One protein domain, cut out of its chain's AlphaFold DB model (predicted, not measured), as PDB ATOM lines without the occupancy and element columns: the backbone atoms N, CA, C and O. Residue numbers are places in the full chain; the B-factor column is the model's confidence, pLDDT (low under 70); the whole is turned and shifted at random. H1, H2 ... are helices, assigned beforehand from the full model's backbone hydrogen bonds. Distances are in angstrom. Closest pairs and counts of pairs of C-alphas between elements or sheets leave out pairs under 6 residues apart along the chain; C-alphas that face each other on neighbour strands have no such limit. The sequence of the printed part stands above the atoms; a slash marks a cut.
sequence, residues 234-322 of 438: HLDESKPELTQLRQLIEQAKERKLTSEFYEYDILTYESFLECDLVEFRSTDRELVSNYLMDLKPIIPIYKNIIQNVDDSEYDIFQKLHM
ATOM      1  N   HIS A 234     -58.538 -17.814 -22.009       92.56
ATOM      2  CA  HIS A 234     -58.008 -18.182 -20.707       92.56
ATOM      3  C   HIS A 234     -56.496 -17.961 -20.670       92.56
ATOM      4  O   HIS A 234     -55.782 -18.328 -21.597       92.56
ATOM      5  N   LEU A 235     -56.006 -17.360 -19.590       93.88
ATOM      6  CA  LEU A 235     -54.581 -17.195 -19.326       93.88
ATOM      7  C   LEU A 235     -54.352 -17.476 -17.845       93.88
ATOM      8  O   LEU A 235     -54.995 -16.846 -17.005       93.88
ATOM      9  N   ASP A 236     -53.470 -18.420 -17.536       92.12
ATOM     10  CA  ASP A 236     -53.075 -18.713 -16.161       92.12
ATOM     11  C   ASP A 236     -51.820 -17.909 -15.805       92.12
ATOM     12  O   ASP A 236     -50.692 -18.327 -16.068       92.12
ATOM     13  N   GLU A 237     -52.025 -16.741 -15.194       92.12
ATOM     14  CA  GLU A 237     -50.948 -15.819 -14.802       92.12
ATOM     15  C   GLU A 237     -50.007 -16.406 -13.732       92.12
ATOM     16  O   GLU A 237     -48.936 -15.852 -13.490       92.12
ATOM     17  N   SER A 238     -50.365 -17.539 -13.109       93.31
ATOM     18  CA  SER A 238     -49.489 -18.242 -12.163       93.31
ATOM     19  C   SER A 238     -48.404 -19.089 -12.842       93.31
ATOM     20  O   SER A 238     -47.468 -19.545 -12.179       93.31
ATOM     21  N   LYS A 239     -48.515 -19.331 -14.156       94.94
ATOM     22  CA  LYS A 239     -47.563 -20.139 -14.931       94.94
ATOM     23  C   LYS A 239     -46.376 -19.304 -15.427       94.94
ATOM     24  O   LYS A 239     -46.505 -18.092 -15.563       94.94
ATOM     25  N   PRO A 240     -45.238 -19.935 -15.771       95.56
ATOM     26  CA  PRO A 240     -44.134 -19.247 -16.442       95.56
ATOM     27  C   PRO A 240     -44.557 -18.627 -17.781       95.56
ATOM     28  O   PRO A 240     -45.421 -19.179 -18.470       95.56
ATOM     29  N   GLU A 241     -43.898 -17.540 -18.185       95.81
ATOM     30  CA  GLU A 241     -44.188 -16.779 -19.408       95.81
ATOM     31  C   GLU A 241     -44.239 -17.659 -20.667       95.81
ATOM     32  O   GLU A 241     -45.165 -17.539 -21.466       95.81
ATOM     33  N   LEU A 242     -43.309 -18.610 -20.813       96.25
ATOM     34  CA  LEU A 242     -43.295 -19.546 -21.944       96.25
ATOM     35  C   LEU A 242     -44.572 -20.402 -22.006       96.25
ATOM     36  O   LEU A 242     -45.142 -20.631 -23.069       96.25
ATOM     37  N   THR A 243     -45.049 -20.870 -20.848       96.81
ATOM     38  CA  THR A 243     -46.276 -21.681 -20.774       96.81
ATOM     39  C   THR A 243     -47.508 -20.831 -21.067       96.81
ATOM     40  O   THR A 243     -48.403 -21.280 -21.778       96.81
ATOM     41  N   GLN A 244     -47.536 -19.598 -20.559       97.25
ATOM     42  CA  GLN A 244     -48.582 -18.623 -20.859       97.25
ATOM     43  C   GLN A 244     -48.674 -18.333 -22.367       97.25
ATOM     44  O   GLN A 244     -49.762 -18.382 -22.937       97.25
ATOM     45  N   LEU A 245     -47.541 -18.093 -23.033       97.00
ATOM     46  CA  LEU A 245     -47.504 -17.815 -24.470       97.00
ATOM     47  C   LEU A 245     -47.991 -19.015 -25.298       97.00
ATOM     48  O   LEU A 245     -48.839 -18.850 -26.171       97.00
ATOM     49  N   ARG A 246     -47.548 -20.233 -24.962       96.31
ATOM     50  CA  ARG A 246     -48.008 -21.474 -25.612       96.31
ATOM     51  C   ARG A 246     -49.518 -21.686 -25.501       96.31
ATOM     52  O   ARG A 246     -50.153 -22.051 -26.487       96.31
ATOM     53  N   GLN A 247     -50.110 -21.392 -24.338       95.56
ATOM     54  CA  GLN A 247     -51.570 -21.431 -24.156       95.56
ATOM     55  C   GLN A 247     -52.299 -20.443 -25.076       95.56
ATOM     56  O   GLN A 247     -53.391 -20.743 -25.565       95.56
ATOM     57  N   LEU A 248     -51.728 -19.256 -25.299       96.12
ATOM     58  CA  LEU A 248     -52.299 -18.258 -26.204       96.12
ATOM     59  C   LEU A 248     -52.162 -18.681 -27.671       96.12
ATOM     60  O   LEU A 248     -53.130 -18.549 -28.414       96.12
ATOM     61  N   ILE A 249     -51.016 -19.241 -28.076       94.12
ATOM     62  CA  ILE A 249     -50.794 -19.777 -29.432       94.12
ATOM     63  C   ILE A 249     -51.815 -20.875 -29.757       94.12
ATOM     64  O   ILE A 249     -52.425 -20.860 -30.826       94.12
ATOM     65  N   GLU A 250     -52.036 -21.816 -28.838       92.56
ATOM     66  CA  GLU A 250     -53.011 -22.897 -29.020       92.56
ATOM     67  C   GLU A 250     -54.438 -22.347 -29.172       92.56
ATOM     68  O   GLU A 250     -55.131 -22.664 -30.141       92.56
ATOM     69  N   GLN A 251     -54.850 -21.438 -28.284       93.38
ATOM     70  CA  GLN A 251     -56.162 -20.794 -28.378       93.38
ATOM     71  C   GLN A 251     -56.316 -19.952 -29.652       93.38
ATOM     72  O   GLN A 251     -57.407 -19.918 -30.220       93.38
ATOM     73  N   ALA A 252     -55.257 -19.291 -30.125       91.44
ATOM     74  CA  ALA A 252     -55.273 -18.533 -31.373       91.44
ATOM     75  C   ALA A 252     -55.477 -19.449 -32.590       91.44
ATOM     76  O   ALA A 252     -56.291 -19.129 -33.459       91.44
ATOM     77  N   LYS A 253     -54.814 -20.615 -32.615       87.56
ATOM     78  CA  LYS A 253     -54.985 -21.650 -33.651       87.56
ATOM     79  C   LYS A 253     -56.414 -22.188 -33.692       87.56
ATOM     80  O   LYS A 253     -57.015 -22.248 -34.762       87.56
ATOM     81  N   GLU A 254     -57.004 -22.493 -32.536       86.19
ATOM     82  CA  GLU A 254     -58.409 -22.925 -32.457       86.19
ATOM     83  C   GLU A 254     -59.404 -21.858 -32.937       86.19
ATOM     84  O   GLU A 254     -60.520 -22.178 -33.354       86.19
ATOM     85  N   ARG A 255     -59.021 -20.581 -32.851       87.44
ATOM     86  CA  ARG A 255     -59.863 -19.435 -33.197       87.44
ATOM     87  C   ARG A 255     -59.763 -19.004 -34.659       87.44
ATOM     88  O   ARG A 255     -60.444 -18.039 -34.978       87.44
ATOM     89  N   LYS A 256     -59.001 -19.702 -35.522       76.75
ATOM     90  CA  LYS A 256     -58.788 -19.508 -36.986       76.75
ATOM     91  C   LYS A 256     -58.487 -18.079 -37.484       76.75
ATOM     92  O   LYS A 256     -57.555 -17.893 -38.243       76.75
ATOM     93  N   LEU A 257     -59.261 -17.067 -37.101       82.25
ATOM     94  CA  LEU A 257     -59.073 -15.663 -37.476       82.25
ATOM     95  C   LEU A 257     -57.869 -15.019 -36.817       82.25
ATOM     96  O   LEU A 257     -57.331 -14.061 -37.345       82.25
ATOM     97  N   THR A 258     -57.485 -15.516 -35.650       85.25
ATOM     98  CA  THR A 258     -56.381 -14.960 -34.869       85.25
ATOM     99  C   THR A 258     -55.122 -15.811 -34.978       85.25
ATOM    100  O   THR A 258     -54.132 -15.474 -34.347       85.25
ATOM    101  N   SER A 259     -55.149 -16.932 -35.710       81.19
ATOM    102  CA  SER A 259     -54.027 -17.880 -35.744       81.19
ATOM    103  C   SER A 259     -52.782 -17.296 -36.398       81.19
ATOM    104  O   SER A 259     -51.679 -17.654 -36.013       81.19
ATOM    105  N   GLU A 260     -52.980 -16.406 -37.367       84.75
ATOM    106  CA  GLU A 260     -51.907 -15.757 -38.119       84.75
ATOM    107  C   GLU A 260     -51.582 -14.352 -37.578       84.75
ATOM    108  O   GLU A 260     -50.657 -13.696 -38.056       84.75
ATOM    109  N   PHE A 261     -52.320 -13.864 -36.572       88.44
ATOM    110  CA  PHE A 261     -52.061 -12.549 -35.984       88.44
ATOM    111  C   PHE A 261     -50.715 -12.573 -35.272       88.44
ATOM    112  O   PHE A 261     -50.559 -13.264 -34.267       88.44
ATOM    113  N   TYR A 262     -49.762 -11.796 -35.789       87.81
ATOM    114  CA  TYR A 262     -48.410 -11.696 -35.238       87.81
ATOM    115  C   TYR A 262     -47.689 -13.048 -35.130       87.81
ATOM    116  O   TYR A 262     -46.806 -13.194 -34.292       87.81
ATOM    117  N   GLU A 263     -48.045 -14.049 -35.948       89.81
ATOM    118  CA  GLU A 263     -47.544 -15.426 -35.788       89.81
ATOM    119  C   GLU A 263     -46.012 -15.479 -35.727       89.81
ATOM    120  O   GLU A 263     -45.450 -16.051 -34.796       89.81
ATOM    121  N   TYR A 264     -45.334 -14.818 -36.668       90.62
ATOM    122  CA  TYR A 264     -43.872 -14.769 -36.704       90.62
ATOM    123  C   TYR A 264     -43.272 -14.121 -35.446       90.62
ATOM    124  O   TYR A 264     -42.317 -14.639 -34.866       90.62
ATOM    125  N   ASP A 265     -43.856 -13.012 -34.994       94.56
ATOM    126  CA  ASP A 265     -43.393 -12.273 -33.817       94.56
ATOM    127  C   ASP A 265     -43.594 -13.091 -32.535       94.56
ATOM    128  O   ASP A 265     -42.719 -13.164 -31.673       94.56
ATOM    129  N   ILE A 266     -44.734 -13.772 -32.429       95.50
ATOM    130  CA  ILE A 266     -45.074 -14.627 -31.296       95.50
ATOM    131  C   ILE A 266     -44.169 -15.859 -31.239       95.50
ATOM    132  O   ILE A 266     -43.685 -16.189 -30.157       95.50
ATOM    133  N   LEU A 267     -43.887 -16.505 -32.373       93.88
ATOM    134  CA  LEU A 267     -42.947 -17.631 -32.439       93.88
ATOM    135  C   LEU A 267     -41.506 -17.192 -32.145       93.88
ATOM    136  O   LEU A 267     -40.763 -17.900 -31.467       93.88
ATOM    137  N   THR A 268     -41.119 -15.993 -32.589       94.81
ATOM    138  CA  THR A 268     -39.823 -15.395 -32.237       94.81
ATOM    139  C   THR A 268     -39.728 -15.164 -30.731       94.81
ATOM    140  O   THR A 268     -38.733 -15.525 -30.105       94.81
ATOM    141  N   TYR A 269     -40.777 -14.621 -30.112       97.12
ATOM    142  CA  TYR A 269     -40.787 -14.412 -28.669       97.12
ATOM    143  C   TYR A 269     -40.827 -15.731 -27.882       97.12
ATOM    144  O   TYR A 269     -40.179 -15.838 -26.842       97.12
ATOM    145  N   GLU A 270     -41.521 -16.754 -28.388       96.88
ATOM    146  CA  GLU A 270     -41.483 -18.107 -27.821       96.88
ATOM    147  C   GLU A 270     -40.052 -18.652 -27.783       96.88
ATOM    148  O   GLU A 270     -39.600 -19.069 -26.715       96.88
ATOM    149  N   SER A 271     -39.307 -18.568 -28.892       95.38
ATOM    150  CA  SER A 271     -37.920 -19.058 -28.940       95.38
ATOM    151  C   SER A 271     -36.986 -18.296 -27.989       95.38
ATOM    152  O   SER A 271     -36.103 -18.883 -27.360       95.38
ATOM    153  N   PHE A 272     -37.216 -16.995 -27.796       96.75
ATOM    154  CA  PHE A 272     -36.473 -16.196 -26.818       96.75
ATOM    155  C   PHE A 272     -36.718 -16.647 -25.376       96.75
ATOM    156  O   PHE A 272     -35.787 -16.662 -24.571       96.75
ATOM    157  N   LEU A 273     -37.950 -17.034 -25.039       96.25
ATOM    158  CA  LEU A 273     -38.301 -17.539 -23.710       96.25
ATOM    159  C   LEU A 273     -37.770 -18.960 -23.442       96.25
ATOM    160  O   LEU A 273     -37.716 -19.374 -22.284       96.25
ATOM    161  N   GLU A 274     -37.375 -19.701 -24.479       94.50
ATOM    162  CA  GLU A 274     -36.737 -21.022 -24.365       94.50
ATOM    163  C   GLU A 274     -35.224 -20.956 -24.092       94.50
ATOM    164  O   GLU A 274     -34.629 -21.965 -23.711       94.50
ATOM    165  N   CYS A 275     -34.597 -19.790 -24.271       94.69
ATOM    166  CA  CYS A 275     -33.149 -19.621 -24.153       94.69
ATOM    167  C   CYS A 275     -32.622 -19.899 -22.734       94.69
ATOM    168  O   CYS A 275     -33.145 -19.381 -21.742       94.69
ATOM    169  N   ASP A 276     -31.504 -20.626 -22.633       93.75
ATOM    170  CA  ASP A 276     -30.772 -20.775 -21.373       93.75
ATOM    171  C   ASP A 276     -29.864 -19.559 -21.136       93.75
ATOM    172  O   ASP A 276     -28.800 -19.398 -21.743       93.75
ATOM    173  N   LEU A 277     -30.261 -18.700 -20.193       93.56
ATOM    174  CA  LEU A 277     -29.523 -17.475 -19.875       93.56
ATOM    175  C   LEU A 277     -28.093 -17.726 -19.351       93.56
ATOM    176  O   LEU A 277     -27.290 -16.785 -19.274       93.56
ATOM    177  N   VAL A 278     -27.756 -18.963 -18.969       93.50
ATOM    178  CA  VAL A 278     -26.406 -19.343 -18.535       93.50
ATOM    179  C   VAL A 278     -25.392 -19.251 -19.678       93.50
ATOM    180  O   VAL A 278     -24.231 -18.939 -19.404       93.50
ATOM    181  N   GLU A 279     -25.818 -19.420 -20.936       93.81
ATOM    182  CA  GLU A 279     -24.946 -19.324 -22.117       93.81
ATOM    183  C   GLU A 279     -24.344 -17.918 -22.310       93.81
ATOM    184  O   GLU A 279     -23.247 -17.763 -22.856       93.81
ATOM    185  N   PHE A 280     -25.023 -16.872 -21.828       95.81
ATOM    186  CA  PHE A 280     -24.544 -15.497 -21.947       95.81
ATOM    187  C   PHE A 280     -23.482 -15.156 -20.896       95.81
ATOM    188  O   PHE A 280     -23.583 -15.523 -19.717       95.81
ATOM    189  N   ARG A 281     -22.495 -14.348 -21.309       93.25
ATOM    190  CA  ARG A 281     -21.559 -13.692 -20.385       93.25
ATOM    191  C   ARG A 281     -22.299 -12.725 -19.464       93.25
ATOM    192  O   ARG A 281     -23.354 -12.211 -19.813       93.25
ATOM    193  N   SER A 282     -21.726 -12.440 -18.294       88.31
ATOM    194  CA  SER A 282     -22.379 -11.650 -17.239       88.31
ATOM    195  C   SER A 282     -22.919 -10.293 -17.711       88.31
ATOM    196  O   SER A 282     -24.044  -9.949 -17.364       88.31
ATOM    197  N   THR A 283     -22.159  -9.552 -18.520       85.50
ATOM    198  CA  THR A 283     -22.559  -8.234 -19.046       85.50
ATOM    199  C   THR A 283     -23.722  -8.313 -20.031       85.50
ATOM    200  O   THR A 283     -24.636  -7.494 -19.983       85.50
ATOM    201  N   ASP A 284     -23.716  -9.316 -20.906       94.00
ATOM    202  CA  ASP A 284     -24.752  -9.489 -21.926       94.00
ATOM    203  C   ASP A 284     -25.992 -10.192 -21.361       94.00
ATOM    204  O   ASP A 284     -27.101  -9.969 -21.837       94.00
ATOM    205  N   ARG A 285     -25.843 -10.964 -20.278       95.12
ATOM    206  CA  ARG A 285     -26.966 -11.554 -19.540       95.12
ATOM    207  C   ARG A 285     -27.888 -10.484 -18.962       95.12
ATOM    208  O   ARG A 285     -29.105 -10.643 -19.014       95.12
ATOM    209  N   GLU A 286     -27.325  -9.401 -18.427       94.69
ATOM    210  CA  GLU A 286     -28.103  -8.256 -17.938       94.69
ATOM    211  C   GLU A 286     -28.826  -7.544 -19.091       94.69
ATOM    212  O   GLU A 286     -30.019  -7.260 -18.989       94.69
ATOM    213  N   LEU A 287     -28.135  -7.321 -20.216       95.75
ATOM    214  CA  LEU A 287     -28.729  -6.751 -21.429       95.75
ATOM    215  C   LEU A 287     -29.930  -7.572 -21.921       95.75
ATOM    216  O   LEU A 287     -31.009  -7.018 -22.127       95.75
ATOM    217  N   VAL A 288     -29.742  -8.883 -22.083       97.06
ATOM    218  CA  VAL A 288     -30.778  -9.813 -22.547       97.06
ATOM    219  C   VAL A 288     -31.945  -9.855 -21.565       97.06
ATOM    220  O   VAL A 288     -33.099  -9.784 -21.977       97.06
ATOM    221  N   SER A 289     -31.664  -9.892 -20.261       96.19
ATOM    222  CA  SER A 289     -32.703  -9.908 -19.227       96.19
ATOM    223  C   SER A 289     -33.547  -8.629 -19.250       96.19
ATOM    224  O   SER A 289     -34.771  -8.700 -19.187       96.19
ATOM    225  N   ASN A 290     -32.918  -7.462 -19.410       95.56
ATOM    226  CA  ASN A 290     -33.630  -6.190 -19.551       95.56
ATOM    227  C   ASN A 290     -34.478  -6.144 -20.830       95.56
ATOM    228  O   ASN A 290     -35.600  -5.644 -20.805       95.56
ATOM    229  N   TYR A 291     -33.972  -6.693 -21.938       97.06
ATOM    230  CA  TYR A 291     -34.734  -6.792 -23.180       97.06
ATOM    231  C   TYR A 291     -35.968  -7.694 -23.027       97.06
ATOM    232  O   TYR A 291     -37.071  -7.269 -23.359       97.06
ATOM    233  N   LEU A 292     -35.827  -8.883 -22.430       97.06
ATOM    234  CA  LEU A 292     -36.960  -9.771 -22.138       97.06
ATOM    235  C   LEU A 292     -38.000  -9.104 -21.219       97.06
ATOM    236  O   LEU A 292     -39.201  -9.269 -21.425       97.06
ATOM    237  N   MET A 293     -37.565  -8.300 -20.243       95.75
ATOM    238  CA  MET A 293     -38.481  -7.517 -19.402       95.75
ATOM    239  C   MET A 293     -39.260  -6.468 -20.207       95.75
ATOM    240  O   MET A 293     -40.461  -6.305 -19.986       95.75
ATOM    241  N   ASP A 294     -38.622  -5.807 -21.175       95.75
ATOM    242  CA  ASP A 294     -39.277  -4.843 -22.072       95.75
ATOM    243  C   ASP A 294     -40.293  -5.503 -23.032       95.75
ATOM    244  O   ASP A 294     -41.215  -4.820 -23.502       95.75
ATOM    245  N   LEU A 295     -40.134  -6.806 -23.311       96.50
ATOM    246  CA  LEU A 295     -41.037  -7.639 -24.119       96.50
ATOM    247  C   LEU A 295     -42.178  -8.271 -23.310       96.50
ATOM    248  O   LEU A 295     -43.191  -8.664 -23.886       96.50
ATOM    249  N   LYS A 296     -42.079  -8.317 -21.975       94.62
ATOM    250  CA  LYS A 296     -43.096  -8.911 -21.090       94.62
ATOM    251  C   LYS A 296     -44.546  -8.465 -21.371       94.62
ATOM    252  O   LYS A 296     -45.436  -9.316 -21.271       94.62
ATOM    253  N   PRO A 297     -44.832  -7.203 -21.761       95.62
ATOM    254  CA  PRO A 297     -46.187  -6.778 -22.121       95.62
ATOM    255  C   PRO A 297     -46.806  -7.490 -23.336       95.62
ATOM    256  O   PRO A 297     -48.020  -7.416 -23.501       95.62
ATOM    257  N   ILE A 298     -46.026  -8.202 -24.160       96.56
ATOM    258  CA  ILE A 298     -46.538  -8.939 -25.328       96.56
ATOM    259  C   ILE A 298     -47.602  -9.963 -24.924       96.56
ATOM    260  O   ILE A 298     -48.616 -10.064 -25.601       96.56
ATOM    261  N   ILE A 299     -47.432 -10.689 -23.813       96.44
ATOM    262  CA  ILE A 299     -48.394 -11.724 -23.384       96.44
ATOM    263  C   ILE A 299     -49.791 -11.137 -23.109       96.44
ATOM    264  O   ILE A 299     -50.757 -11.589 -23.733       96.44
ATOM    265  N   PRO A 300     -49.959 -10.142 -22.211       95.25
ATOM    266  CA  PRO A 300     -51.277  -9.563 -21.960       95.25
ATOM    267  C   PRO A 300     -51.853  -8.827 -23.180       95.25
ATOM    268  O   PRO A 300     -53.069  -8.877 -23.375       95.25
ATOM    269  N   ILE A 301     -51.020  -8.205 -24.023       95.12
ATOM    270  CA  ILE A 301     -51.476  -7.557 -25.266       95.12
ATOM    271  C   ILE A 301     -51.964  -8.600 -26.274       95.12
ATOM    272  O   ILE A 301     -53.069  -8.486 -26.796       95.12
ATOM    273  N   TYR A 302     -51.211  -9.677 -26.489       95.62
ATOM    274  CA  TYR A 302     -51.603 -10.749 -27.398       95.62
ATOM    275  C   TYR A 302     -52.889 -11.448 -26.939       95.62
ATOM    276  O   TYR A 302     -53.781 -11.710 -27.745       95.62
ATOM    277  N   LYS A 303     -53.063 -11.650 -25.624       95.25
ATOM    278  CA  LYS A 303     -54.346 -12.088 -25.050       95.25
ATOM    279  C   LYS A 303     -55.487 -11.140 -25.441       95.25
ATOM    280  O   LYS A 303     -56.554 -11.618 -25.824       95.25
ATOM    281  N   ASN A 304     -55.278  -9.823 -25.346       94.38
ATOM    282  CA  ASN A 304     -56.276  -8.817 -25.718       94.38
ATOM    283  C   ASN A 304     -56.607  -8.862 -27.219       94.38
ATOM    284  O   ASN A 304     -57.783  -8.867 -27.581       94.38
ATOM    285  N   ILE A 305     -55.587  -8.984 -28.071       93.25
ATOM    286  CA  ILE A 305     -55.714  -9.132 -29.529       93.25
ATOM    287  C   ILE A 305     -56.567 -10.354 -29.880       93.25
ATOM    288  O   ILE A 305     -57.531 -10.243 -30.639       93.25
ATOM    289  N   ILE A 306     -56.281 -11.515 -29.279       94.56
ATOM    290  CA  ILE A 306     -57.048 -12.747 -29.518       94.56
ATOM    291  C   ILE A 306     -58.488 -12.614 -28.996       94.56
ATOM    292  O   ILE A 306     -59.437 -13.064 -29.644       94.56
ATOM    293  N   GLN A 307     -58.668 -12.009 -27.817       94.94
ATOM    294  CA  GLN A 307     -59.978 -11.835 -27.186       94.94
ATOM    295  C   GLN A 307     -60.874 -10.881 -27.982       94.94
ATOM    296  O   GLN A 307     -62.072 -11.133 -28.120       94.94
ATOM    297  N   ASN A 308     -60.306  -9.798 -28.509       92.88
ATOM    298  CA  ASN A 308     -61.035  -8.778 -29.257       92.88
ATOM    299  C   ASN A 308     -61.037  -9.021 -30.770       92.88
ATOM    300  O   ASN A 308     -61.786  -8.345 -31.481       92.88
ATOM    301  N   VAL A 309     -60.258  -9.989 -31.259       91.25
ATOM    302  CA  VAL A 309     -60.060 -10.251 -32.692       91.25
ATOM    303  C   VAL A 309     -59.724  -8.936 -33.405       91.25
ATOM    304  O   VAL A 309     -60.434  -8.471 -34.304       91.25
ATOM    305  N   ASP A 310     -58.706  -8.270 -32.877       89.44
ATOM    306  CA  ASP A 310     -58.293  -6.927 -33.262       89.44
ATOM    307  C   ASP A 310     -56.776  -6.844 -33.150       89.44
ATOM    308  O   ASP A 310     -56.226  -7.013 -32.067       89.44
ATOM    309  N   ASP A 311     -56.118  -6.640 -34.279       84.19
ATOM    310  CA  ASP A 311     -54.672  -6.599 -34.428       84.19
ATOM    311  C   ASP A 311     -54.124  -5.167 -34.462       84.19
ATOM    312  O   ASP A 311     -52.967  -4.968 -34.810       84.19
ATOM    313  N   SER A 312     -54.907  -4.155 -34.078       82.75
ATOM    314  CA  SER A 312     -54.468  -2.752 -34.106       82.75
ATOM    315  C   SER A 312     -53.309  -2.411 -33.151       82.75
ATOM    316  O   SER A 312     -52.654  -1.384 -33.330       82.75
ATOM    317  N   GLU A 313     -53.005  -3.257 -32.161       78.56
ATOM    318  CA  GLU A 313     -51.944  -3.035 -31.163       78.56
ATOM    319  C   GLU A 313     -50.537  -3.465 -31.647       78.56
ATOM    320  O   GLU A 313     -49.868  -4.296 -31.032       78.56
ATOM    321  N   TYR A 314     -50.063  -2.866 -32.744       78.94
ATOM    322  CA  TYR A 314     -48.808  -3.240 -33.423       78.94
ATOM    323  C   TYR A 314     -47.518  -2.791 -32.707       78.94
ATOM    324  O   TYR A 314     -46.472  -3.433 -32.819       78.94
ATOM    325  N   ASP A 315     -47.567  -1.699 -31.940       86.31
ATOM    326  CA  ASP A 315     -46.363  -1.016 -31.441       86.31
ATOM    327  C   ASP A 315     -45.499  -1.866 -30.497       86.31
ATOM    328  O   ASP A 315     -44.277  -1.704 -30.460       86.31
ATOM    329  N   ILE A 316     -46.096  -2.785 -29.729       87.75
ATOM    330  CA  ILE A 316     -45.317  -3.644 -28.826       87.75
ATOM    331  C   ILE A 316     -44.496  -4.685 -29.595       87.75
ATOM    332  O   ILE A 316     -43.371  -4.986 -29.196       87.75
ATOM    333  N   PHE A 317     -45.027  -5.194 -30.709       91.38
ATOM    334  CA  PHE A 317     -44.388  -6.229 -31.522       91.38
ATOM    335  C   PHE A 317     -43.213  -5.678 -32.325       91.38
ATOM    336  O   PHE A 317     -42.235  -6.390 -32.524       91.38
ATOM    337  N   GLN A 318     -43.219  -4.381 -32.658       90.31
ATOM    338  CA  GLN A 318     -42.058  -3.710 -33.264       90.31
ATOM    339  C   GLN A 318     -40.779  -3.846 -32.431       90.31
ATOM    340  O   GLN A 318     -39.681  -3.746 -32.972       90.31
ATOM    341  N   LYS A 319     -40.889  -4.075 -31.115       92.06
ATOM    342  CA  LYS A 319     -39.714  -4.302 -30.266       92.06
ATOM    343  C   LYS A 319     -38.962  -5.585 -30.613       92.06
ATOM    344  O   LYS A 319     -37.781  -5.654 -30.304       92.06
ATOM    345  N   LEU A 320     -39.631  -6.557 -31.236       93.81
ATOM    346  CA  LEU A 320     -39.028  -7.792 -31.739       93.81
ATOM    347  C   LEU A 320     -38.329  -7.591 -33.088       93.81
ATOM    348  O   LEU A 320     -37.657  -8.500 -33.559       93.81
ATOM    349  N   HIS A 321     -38.488  -6.433 -33.737       92.25
ATOM    350  CA  HIS A 321     -37.955  -6.194 -35.075       92.25
ATOM    351  C   HIS A 321     -36.599  -5.501 -35.024       92.25
ATOM    352  O   HIS A 321     -36.382  -4.557 -34.266       92.25
ATOM    353  N   MET A 322     -35.712  -5.919 -35.925       92.50
ATOM    354  CA  MET A 322     -34.392  -5.319 -36.095       92.50
ATOM    355  C   MET A 322     -34.518  -3.952 -36.782       92.50
ATOM    356  O   MET A 322     -34.858  -3.852 -37.965       92.50
TER     357      MET A 322
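What this domain is: This is residues 234 to 322 of the 438 residues of an uncharacterized protein of Bacillus sp. HBCD-sjtu (UniProt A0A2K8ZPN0). A helical hairpin, H1 and H2, packs along one side of a long line made by H3 and H4 end to end; H4 touches H1, and the short H5 packs on H2. H3 lies farthest out and lengthens the body at one end. The printed part has 89 residues with five named helices, H1 to H5 in chain order, no named strand, and the class all helix. It is compact, with a radius of gyration of the C-alphas of 13.5 A, and elongated, spanning 42 by 27 by 17 A.

How they stand to each other: H1, residues 241 to 254, and H2, residues 263 to 274, form a hairpin; they touch at a shallow tilt of 28 degrees, opposite ways, with the closest C-alphas, of Leu 242 and Leu 273, 5.7 A apart. H3, residues 282 to 295, is close to H2 but not clearly touching, with the closest C-alphas, of Phe 272 and Leu 292, 8.0 A apart. H4, residues 298 to 308, meets H3 only through their link. H4 touches H1 at a shallow tilt of 23 degrees, the same way, closest at the C-alphas of Leu 245 and Ile 299, 6.3 A apart. H5, residues 317 to 320, touches H2 at its residues 265 to 269 alone, closest at the C-alphas of Asp 265 and Phe 317, 6.5 A apart. H1 is apart from H3 and H5. In H1, H2 and H4 every O i to N i+4 pair is within hydrogen-bond range, in H3 9 of 10; H5 is too short for one.

Where its parts are: H1 begins at C-alpha 241 (-44.188, -16.779, -19.408) and is 20.3 A long. H2 is 16.7 A, H3 20.3 A, H4 15.0 A and H5 5.6 A, ending at C-alpha 320 (-39.028, -7.792, -31.739).

The domain as a whole: The C-alphas farthest apart, of Lys 256 and Ser 282, are 42.2 A apart. The printed part has no cut and no long link. Mean pLDDT of the printed part is 92.5; no printed residue is under 70.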